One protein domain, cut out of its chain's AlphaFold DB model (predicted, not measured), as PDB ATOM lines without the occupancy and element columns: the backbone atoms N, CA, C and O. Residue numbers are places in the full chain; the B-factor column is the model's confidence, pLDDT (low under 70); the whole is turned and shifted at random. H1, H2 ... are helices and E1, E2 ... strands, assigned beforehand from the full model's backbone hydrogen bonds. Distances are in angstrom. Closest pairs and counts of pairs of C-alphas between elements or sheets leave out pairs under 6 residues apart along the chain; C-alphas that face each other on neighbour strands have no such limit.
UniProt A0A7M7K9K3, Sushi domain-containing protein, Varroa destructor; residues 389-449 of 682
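AT A GLANCE: This is residues 389 to 449 of the 682 residues of the protein "Sushi domain-containing protein" of Varroa destructor (UniProt A0A7M7K9K3). There is little regular structure: a small antiparallel sheet, E1 E2 E3, with helix H1 over one face and residues 433 to 449 folding back along the length. Of 61 printed residues, 22 are in named elements, H1 E1 E2 E3 in order; the class is mixed. The whole is compact, radius of gyration of the C-alphas 11.4 A, spanning 33 by 20 by 19 A.

IN THESE COORDINATES: H1, residues 389 to 395, begins at C-alpha 389 (23.679, -30.237, 16.616). E1, residues 400 to 405, and E2, residues 408 to 413, measure 15.7 A and 17.0 A. E3, residues 430 to 432, ends at C-alpha 432 (32.973, -37.132, 22.144).

HOW THE PARTS SIT: H1, with every O i to N i+4 pair within hydrogen-bond range, is on the sheet at a height of 8.8 A. E1, E2 and E3 form a meander of successive antiparallel neighbours; N 403 and O 410, like N 411 and O 431, are 2.8 A apart.

THE WHOLE: The printed part has no cut. The link E2 to E3 is long. Residue 407 has pLDDT under 70.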
ATOM      1  N   LYS A 389      24.687 -29.214  16.957       83.81
ATOM      2  CA  LYS A 389      23.679 -30.237  16.616       83.81
ATOM      3  C   LYS A 389      23.915 -31.563  17.342       83.81
ATOM      4  O   LYS A 389      22.961 -32.166  17.822       83.81
ATOM      5  N   CYS A 390      25.174 -31.995  17.469       84.50
ATOM      6  CA  CYS A 390      25.514 -33.192  18.244       84.50
ATOM      7  C   CYS A 390      25.128 -33.039  19.722       84.50
ATOM      8  O   CYS A 390      24.511 -33.937  20.287       84.50
ATOM      9  N   ARG A 391      25.407 -31.873  20.329       88.25
ATOM     10  CA  ARG A 391      24.949 -31.563  21.689       88.25
ATOM     11  C   ARG A 391      23.428 -31.626  21.808       88.25
ATOM     12  O   ARG A 391      22.942 -32.287  22.711       88.25
ATOM     13  N   GLU A 392      22.697 -30.948  20.927       87.00
ATOM     14  CA  GLU A 392      21.228 -30.880  20.977       87.00
ATOM     15  C   GLU A 392      20.587 -32.277  20.873       87.00
ATOM     16  O   GLU A 392      19.654 -32.582  21.611       87.00
ATOM     17  N   ALA A 393      21.130 -33.161  20.028       87.06
ATOM     18  CA  ALA A 393      20.684 -34.552  19.921       87.06
ATOM     19  C   ALA A 393      21.080 -35.421  21.135       87.06
ATOM     20  O   ALA A 393      20.304 -36.271  21.575       87.06
ATOM     21  N   ALA A 394      22.269 -35.203  21.705       87.31
ATOM     22  CA  ALA A 394      22.734 -35.924  22.888       87.31
ATOM     23  C   ALA A 394      21.963 -35.509  24.155       87.31
ATOM     24  O   ALA A 394      21.465 -36.371  24.867       87.31
ATOM     25  N   GLU A 395      21.788 -34.208  24.406       88.56
ATOM     26  CA  GLU A 395      21.030 -33.662  25.549       88.56
ATOM     27  C   GLU A 395      19.511 -33.915  25.440       88.56
ATOM     28  O   GLU A 395      18.793 -33.781  26.429       88.56
ATOM     29  N   GLY A 396      19.020 -34.341  24.269       85.94
ATOM     30  CA  GLY A 396      17.672 -34.895  24.105       85.94
ATOM     31  C   GLY A 396      17.472 -36.265  24.769       85.94
ATOM     32  O   GLY A 396      16.331 -36.670  24.992       85.94
ATOM     33  N   HIS A 397      18.551 -36.975  25.118       86.62
ATOM     34  CA  HIS A 397      18.492 -38.250  25.833       86.62
ATOM     35  C   HIS A 397      18.489 -38.049  27.354       86.62
ATOM     36  O   HIS A 397      19.176 -37.189  27.911       86.62
ATOM     37  N   GLN A 398      17.715 -38.880  28.054       86.25
ATOM     38  CA  GLN A 398      17.516 -38.746  29.494       86.25
ATOM     39  C   GLN A 398      18.842 -38.886  30.267       86.25
ATOM     40  O   GLN A 398      19.579 -39.853  30.096       86.25
ATOM     41  N   HIS A 399      19.113 -37.930  31.161       89.25
ATOM     42  CA  HIS A 399      20.317 -37.864  32.005       89.25
ATOM     43  C   HIS A 399      21.657 -37.647  31.272       89.25
ATOM     44  O   HIS A 399      22.700 -37.709  31.920       89.25
ATOM     45  N   VAL A 400      21.675 -37.331  29.974       92.31
ATOM     46  CA  VAL A 400      22.913 -36.952  29.267       92.31
ATOM     47  C   VAL A 400      23.229 -35.470  29.491       92.31
ATOM     48  O   VAL A 400      22.359 -34.611  29.375       92.31
ATOM     49  N   ILE A 401      24.488 -35.155  29.813       90.75
ATOM     50  CA  ILE A 401      24.976 -33.782  30.007       90.75
ATOM     51  C   ILE A 401      26.255 -33.567  29.194       90.75
ATOM     52  O   ILE A 401      27.240 -34.291  29.370       90.75
ATOM     53  N   CYS A 402      26.268 -32.537  28.343       91.81
ATOM     54  CA  CYS A 402      27.407 -32.216  27.490       91.81
ATOM     55  C   CYS A 402      28.217 -31.014  27.995       91.81
ATOM     56  O   CYS A 402      27.694 -29.964  28.364       91.81
ATOM     57  N   LYS A 403      29.547 -31.138  27.969       91.94
ATOM     58  CA  LYS A 403      30.501 -30.109  28.409       91.94
ATOM     59  C   LYS A 403      31.472 -29.788  27.265       91.94
ATOM     60  O   LYS A 403      31.858 -30.671  26.504       91.94
ATOM     61  N   LYS A 404      31.827 -28.507  27.087       86.44
ATOM     62  CA  LYS A 404      32.826 -28.095  26.078       86.44
ATOM     63  C   LYS A 404      34.218 -28.475  26.592       86.44
ATOM     64  O   LYS A 404      34.537 -28.172  27.739       86.44
ATOM     65  N   VAL A 405      35.006 -29.128  25.745       85.94
ATOM     66  CA  VAL A 405      36.398 -29.538  25.992       85.94
ATOM     67  C   VAL A 405      37.272 -28.842  24.942       85.94
ATOM     68  O   VAL A 405      36.745 -28.376  23.931       85.94
ATOM     69  N   ASP A 406      38.582 -28.738  25.162       75.62
ATOM     70  CA  ASP A 406      39.477 -27.897  24.350       75.62
ATOM     71  C   ASP A 406      39.396 -28.162  22.832       75.62
ATOM     72  O   ASP A 406      39.465 -27.217  22.049       75.62
ATOM     73  N   ASN A 407      39.138 -29.413  22.424       68.62
ATOM     74  CA  ASN A 407      38.990 -29.830  21.020       68.62
ATOM     75  C   ASN A 407      37.575 -30.325  20.636       68.62
ATOM     76  O   ASN A 407      37.420 -30.951  19.588       68.62
ATOM     77  N   GLY A 408      36.527 -30.080  21.438       81.25
ATOM     78  CA  GLY A 408      35.199 -30.624  21.117       81.25
ATOM     79  C   GLY A 408      34.091 -30.394  22.143       81.25
ATOM     80  O   GLY A 408      34.111 -29.460  22.950       81.25
ATOM     81  N   ILE A 409      33.081 -31.262  22.097       87.75
ATOM     82  CA  ILE A 409      32.006 -31.339  23.089       87.75
ATOM     83  C   ILE A 409      31.897 -32.794  23.527       87.75
ATOM     84  O   ILE A 409      31.648 -33.669  22.705       87.75
ATOM     85  N   ARG A 410      32.035 -33.025  24.829       90.56
ATOM     86  CA  ARG A 410      31.967 -34.345  25.441       90.56
ATOM     87  C   ARG A 410      30.668 -34.486  26.210       90.56
ATOM     88  O   ARG A 410      30.399 -33.697  27.117       90.56
ATOM     89  N   CYS A 411      29.876 -35.470  25.828       91.12
ATOM     90  CA  CYS A 411      28.575 -35.789  26.387       91.12
ATOM     91  C   CYS A 411      28.694 -37.048  27.239       91.12
ATOM     92  O   CYS A 411      29.333 -38.010  26.822       91.12
ATOM     93  N   LYS A 412      28.112 -37.043  28.441       92.94
ATOM     94  CA  LYS A 412      28.124 -38.214  29.324       92.94
ATOM     95  C   LYS A 412      26.848 -38.340  30.141       92.94
ATOM     96  O   LYS A 412      26.229 -37.327  30.468       92.94
ATOM     97  N   VAL A 413      26.500 -39.562  30.527       93.25
ATOM     98  CA  VAL A 413      25.365 -39.825  31.421       93.25
ATOM     99  C   VAL A 413      25.709 -39.385  32.856       93.25
ATOM    100  O   VAL A 413      26.674 -39.858  33.456       93.25
ATOM    101  N   GLU A 414      24.924 -38.469  33.429       91.62
ATOM    102  CA  GLU A 414      24.961 -38.063  34.841       91.62
ATOM    103  C   GLU A 414      23.653 -38.497  35.530       91.62
ATOM    104  O   GLU A 414      22.648 -37.785  35.519       91.62
ATOM    105  N   CYS A 415      23.663 -39.697  36.120       90.19
ATOM    106  CA  CYS A 415      22.493 -40.281  36.782       90.19
ATOM    107  C   CYS A 415      22.021 -39.485  38.019       90.19
ATOM    108  O   CYS A 415      22.839 -38.879  38.719       90.19
ATOM    109  N   PRO A 416      20.710 -39.514  38.337       88.44
ATOM    110  CA  PRO A 416      20.162 -38.874  39.530       88.44
ATOM    111  C   PRO A 416      20.604 -39.585  40.820       88.44
ATOM    112  O   PRO A 416      21.006 -40.748  40.810       88.44
ATOM    113  N   SER A 417      20.491 -38.892  41.957       83.25
ATOM    114  CA  SER A 417      20.851 -39.424  43.278       83.25
ATOM    115  C   SER A 417      20.199 -40.784  43.556       83.25
ATOM    116  O   SER A 417      18.980 -40.915  43.485       83.25
ATOM    117  N   GLY A 418      21.013 -41.783  43.908       79.88
ATOM    118  CA  GLY A 418      20.558 -43.159  44.130       79.88
ATOM    119  C   GLY A 418      20.527 -44.039  42.875       79.88
ATOM    120  O   GLY A 418      20.083 -45.181  42.966       79.88
ATOM    121  N   PHE A 419      21.008 -43.554  41.726       86.81
ATOM    122  CA  PHE A 419      21.140 -44.326  40.488       86.81
ATOM    123  C   PHE A 419      22.565 -44.242  39.920       86.81
ATOM    124  O   PHE A 419      23.243 -43.226  40.057       86.81
ATOM    125  N   VAL A 420      23.012 -45.308  39.255       88.50
ATOM    126  CA  VAL A 420      24.332 -45.429  38.612       88.50
ATOM    127  C   VAL A 420      24.216 -46.098  37.243       88.50
ATOM    128  O   VAL A 420      23.273 -46.847  36.987       88.50
ATOM    129  N   VAL A 421      25.199 -45.861  36.371       89.38
ATOM    130  CA  VAL A 421      25.377 -46.666  35.154       89.38
ATOM    131  C   VAL A 421      26.062 -47.989  35.539       89.38
ATOM    132  O   VAL A 421      27.144 -47.940  36.142       89.38
ATOM    133  N   PRO A 422      25.483 -49.159  35.195       86.50
ATOM    134  CA  PRO A 422      26.103 -50.459  35.445       86.50
ATOM    135  C   PRO A 422      27.506 -50.547  34.842       86.50
ATOM    136  O   PRO A 422      27.742 -50.083  33.726       86.50
ATOM    137  N   LYS A 423      28.436 -51.187  35.557       85.56
ATOM    138  CA  LYS A 423      29.871 -51.236  35.233       85.56
ATOM    139  C   LYS A 423      30.154 -51.644  33.784       85.56
ATOM    140  O   LYS A 423      30.987 -51.017  33.138       85.56
ATOM    141  N   ARG A 424      29.404 -52.627  33.265       83.75
ATOM    142  CA  ARG A 424      29.506 -53.138  31.885       83.75
ATOM    143  C   ARG A 424      29.218 -52.091  30.796       83.75
ATOM    144  O   ARG A 424      29.796 -52.182  29.729       83.75
ATOM    145  N   HIS A 425      28.391 -51.084  31.088       87.94
ATOM    146  CA  HIS A 425      27.977 -50.038  30.143       87.94
ATOM    147  C   HIS A 425      28.683 -48.689  30.374       87.94
ATOM    148  O   HIS A 425      28.363 -47.696  29.727       87.94
ATOM    149  N   ARG A 426      29.650 -48.597  31.300       86.06
ATOM    150  CA  ARG A 426      30.321 -47.315  31.602       86.06
ATOM    151  C   ARG A 426      31.130 -46.757  30.429       86.06
ATOM    152  O   ARG A 426      31.236 -45.543  30.319       86.06
ATOM    153  N   ALA A 427      31.673 -47.618  29.568       84.56
ATOM    154  CA  ALA A 427      32.382 -47.197  28.356       84.56
ATOM    155  C   ALA A 427      31.434 -46.597  27.298       84.56
ATOM    156  O   ALA A 427      31.827 -45.705  26.557       84.56
ATOM    157  N   GLU A 428      30.179 -47.049  27.273       88.06
ATOM    158  CA  GLU A 428      29.112 -46.566  26.384       88.06
ATOM    159  C   GLU A 428      28.414 -45.314  26.943       88.06
ATOM    160  O   GLU A 428      27.578 -44.717  26.279       88.06
ATOM    161  N   ALA A 429      28.737 -44.894  28.170       88.56
ATOM    162  CA  ALA A 429      28.113 -43.751  28.833       88.56
ATOM    163  C   ALA A 429      28.754 -42.395  28.489       88.56
ATOM    164  O   ALA A 429      28.369 -41.383  29.082       88.56
ATOM    165  N   GLU A 430      29.741 -42.371  27.588       90.25
ATOM    166  CA  GLU A 430      30.498 -41.186  27.180       90.25
ATOM    167  C   GLU A 430      30.673 -41.148  25.651       90.25
ATOM    168  O   GLU A 430      31.085 -42.128  25.032       90.25
ATOM    169  N   LEU A 431      30.398 -39.987  25.051       89.56
ATOM    170  CA  LEU A 431      30.539 -39.708  23.622       89.56
ATOM    171  C   LEU A 431      31.288 -38.386  23.427       89.56
ATOM    172  O   LEU A 431      30.936 -37.371  24.034       89.56
ATOM    173  N   ASP A 432      32.283 -38.364  22.541       88.44
ATOM    174  CA  ASP A 432      32.973 -37.132  22.144       88.44
ATOM    175  C   ASP A 432      32.510 -36.703  20.739       88.44
ATOM    176  O   ASP A 432      32.869 -37.316  19.732       88.44
ATOM    177  N   CYS A 433      31.703 -35.638  20.664       84.44
ATOM    178  CA  CYS A 433      31.057 -35.129  19.442       84.44
ATOM    179  C   CYS A 433      32.034 -34.673  18.341       84.44
ATOM    180  O   CYS A 433      31.602 -34.295  17.253       84.44
ATOM    181  N   ALA A 434      33.338 -34.624  18.624       79.75
ATOM    182  CA  ALA A 434      34.366 -34.342  17.626       79.75
ATOM    183  C   ALA A 434      34.771 -35.581  16.801       79.75
ATOM    184  O   ALA A 434      35.372 -35.416  15.741       79.75
ATOM    185  N   ALA A 435      34.465 -36.793  17.281       75.81
ATOM    186  CA  ALA A 435      34.887 -38.058  16.670       75.81
ATOM    187  C   ALA A 435      33.754 -39.088  16.508       75.81
ATOM    188  O   ALA A 435      33.810 -39.896  15.586       75.81
ATOM    189  N   GLY A 436      32.746 -39.077  17.387       71.06
ATOM    190  CA  GLY A 436      31.606 -39.995  17.333       71.06
ATOM    191  C   GLY A 436      30.359 -39.379  16.695       71.06
ATOM    192  O   GLY A 436      30.108 -38.180  16.831       71.06
ATOM    193  N   ASP A 437      29.556 -40.216  16.035       76.94
ATOM    194  CA  ASP A 437      28.239 -39.842  15.515       76.94
ATOM    195  C   ASP A 437      27.159 -40.109  16.577       76.94
ATOM    196  O   ASP A 437      27.027 -41.213  17.105       76.94
ATOM    197  N   VAL A 438      26.377 -39.080  16.900       80.00
ATOM    198  CA  VAL A 438      25.282 -39.155  17.880       80.00
ATOM    199  C   VAL A 438      24.094 -39.986  17.385       80.00
ATOM    200  O   VAL A 438      23.290 -40.434  18.193       80.00
ATOM    201  N   THR A 439      23.969 -40.201  16.072       75.38
ATOM    202  CA  THR A 439      22.845 -40.941  15.471       75.38
ATOM    203  C   THR A 439      22.979 -42.458  15.595       75.38
ATOM    204  O   THR A 439      21.974 -43.161  15.519       75.38
ATOM    205  N   THR A 440      24.195 -42.965  15.821       78.81
ATOM    206  CA  THR A 440      24.496 -44.400  15.967       78.81
ATOM    207  C   THR A 440      24.876 -44.798  17.395       78.81
ATOM    208  O   THR A 440      25.005 -45.986  17.685       78.81
ATOM    209  N   HIS A 441      25.045 -43.832  18.303       84.06
ATOM    210  CA  HIS A 441      25.471 -44.079  19.679       84.06
ATOM    211  C   HIS A 441      24.288 -44.383  20.617       84.06
ATOM    212  O   HIS A 441      23.401 -43.556  20.823       84.06
ATOM    213  N   THR A 442      24.296 -45.571  21.226       87.38
ATOM    214  CA  THR A 442      23.255 -46.043  22.150       87.38
ATOM    215  C   THR A 442      23.567 -45.675  23.602       87.38
ATOM    216  O   THR A 442      24.425 -46.291  24.233       87.38
ATOM    217  N   TRP A 443      22.834 -44.708  24.156       87.06
ATOM    218  CA  TRP A 443      23.018 -44.255  25.538       87.06
ATOM    219  C   TRP A 443      22.519 -45.283  26.574       87.06
ATOM    220  O   TRP A 443      21.361 -45.706  26.501       87.06
ATOM    221  N   PRO A 444      23.330 -45.661  27.582       89.69
ATOM    222  CA  PRO A 444      22.923 -46.624  28.600       89.69
ATOM    223  C   PRO A 444      22.027 -46.003  29.679       89.69
ATOM    224  O   PRO A 444      22.180 -44.844  30.068       89.69
ATOM    225  N   THR A 445      21.109 -46.806  30.220       88.38
ATOM    226  CA  THR A 445      20.135 -46.357  31.223       88.38
ATOM    227  C   THR A 445      20.668 -46.441  32.658       88.38
ATOM    228  O   THR A 445      21.397 -47.356  33.048       88.38
ATOM    229  N   CYS A 446      20.268 -45.467  33.476       88.06
ATOM    230  CA  CYS A 446      20.580 -45.414  34.902       88.06
ATOM    231  C   CYS A 446      19.776 -46.460  35.692       88.06
ATOM    232  O   CYS A 446      18.556 -46.542  35.557       88.06
ATOM    233  N   GLN A 447      20.433 -47.209  36.581       86.12
ATOM    234  CA  GLN A 447      19.797 -48.214  37.442       86.12
ATOM    235  C   GLN A 447      19.964 -47.886  38.929       86.12
ATOM    236  O   GLN A 447      20.963 -47.289  39.323       86.12
ATOM    237  N   SER A 448      19.003 -48.292  39.766       83.75
ATOM    238  CA  SER A 448      19.019 -47.986  41.202       83.75
ATOM    239  C   SER A 448      20.220 -48.622  41.919       83.75
ATOM    240  O   SER A 448      20.384 -49.844  41.947       83.75
ATOM    241  N   ALA A 449      21.055 -47.780  42.519       81.94
ATOM    242  CA  ALA A 449      22.290 -48.138  43.205       81.94
ATOM    243  C   ALA A 449      22.017 -48.618  44.639       81.94
ATOM    244  O   ALA A 449      22.453 -48.002  45.611       81.94
TER     245      ALA A 449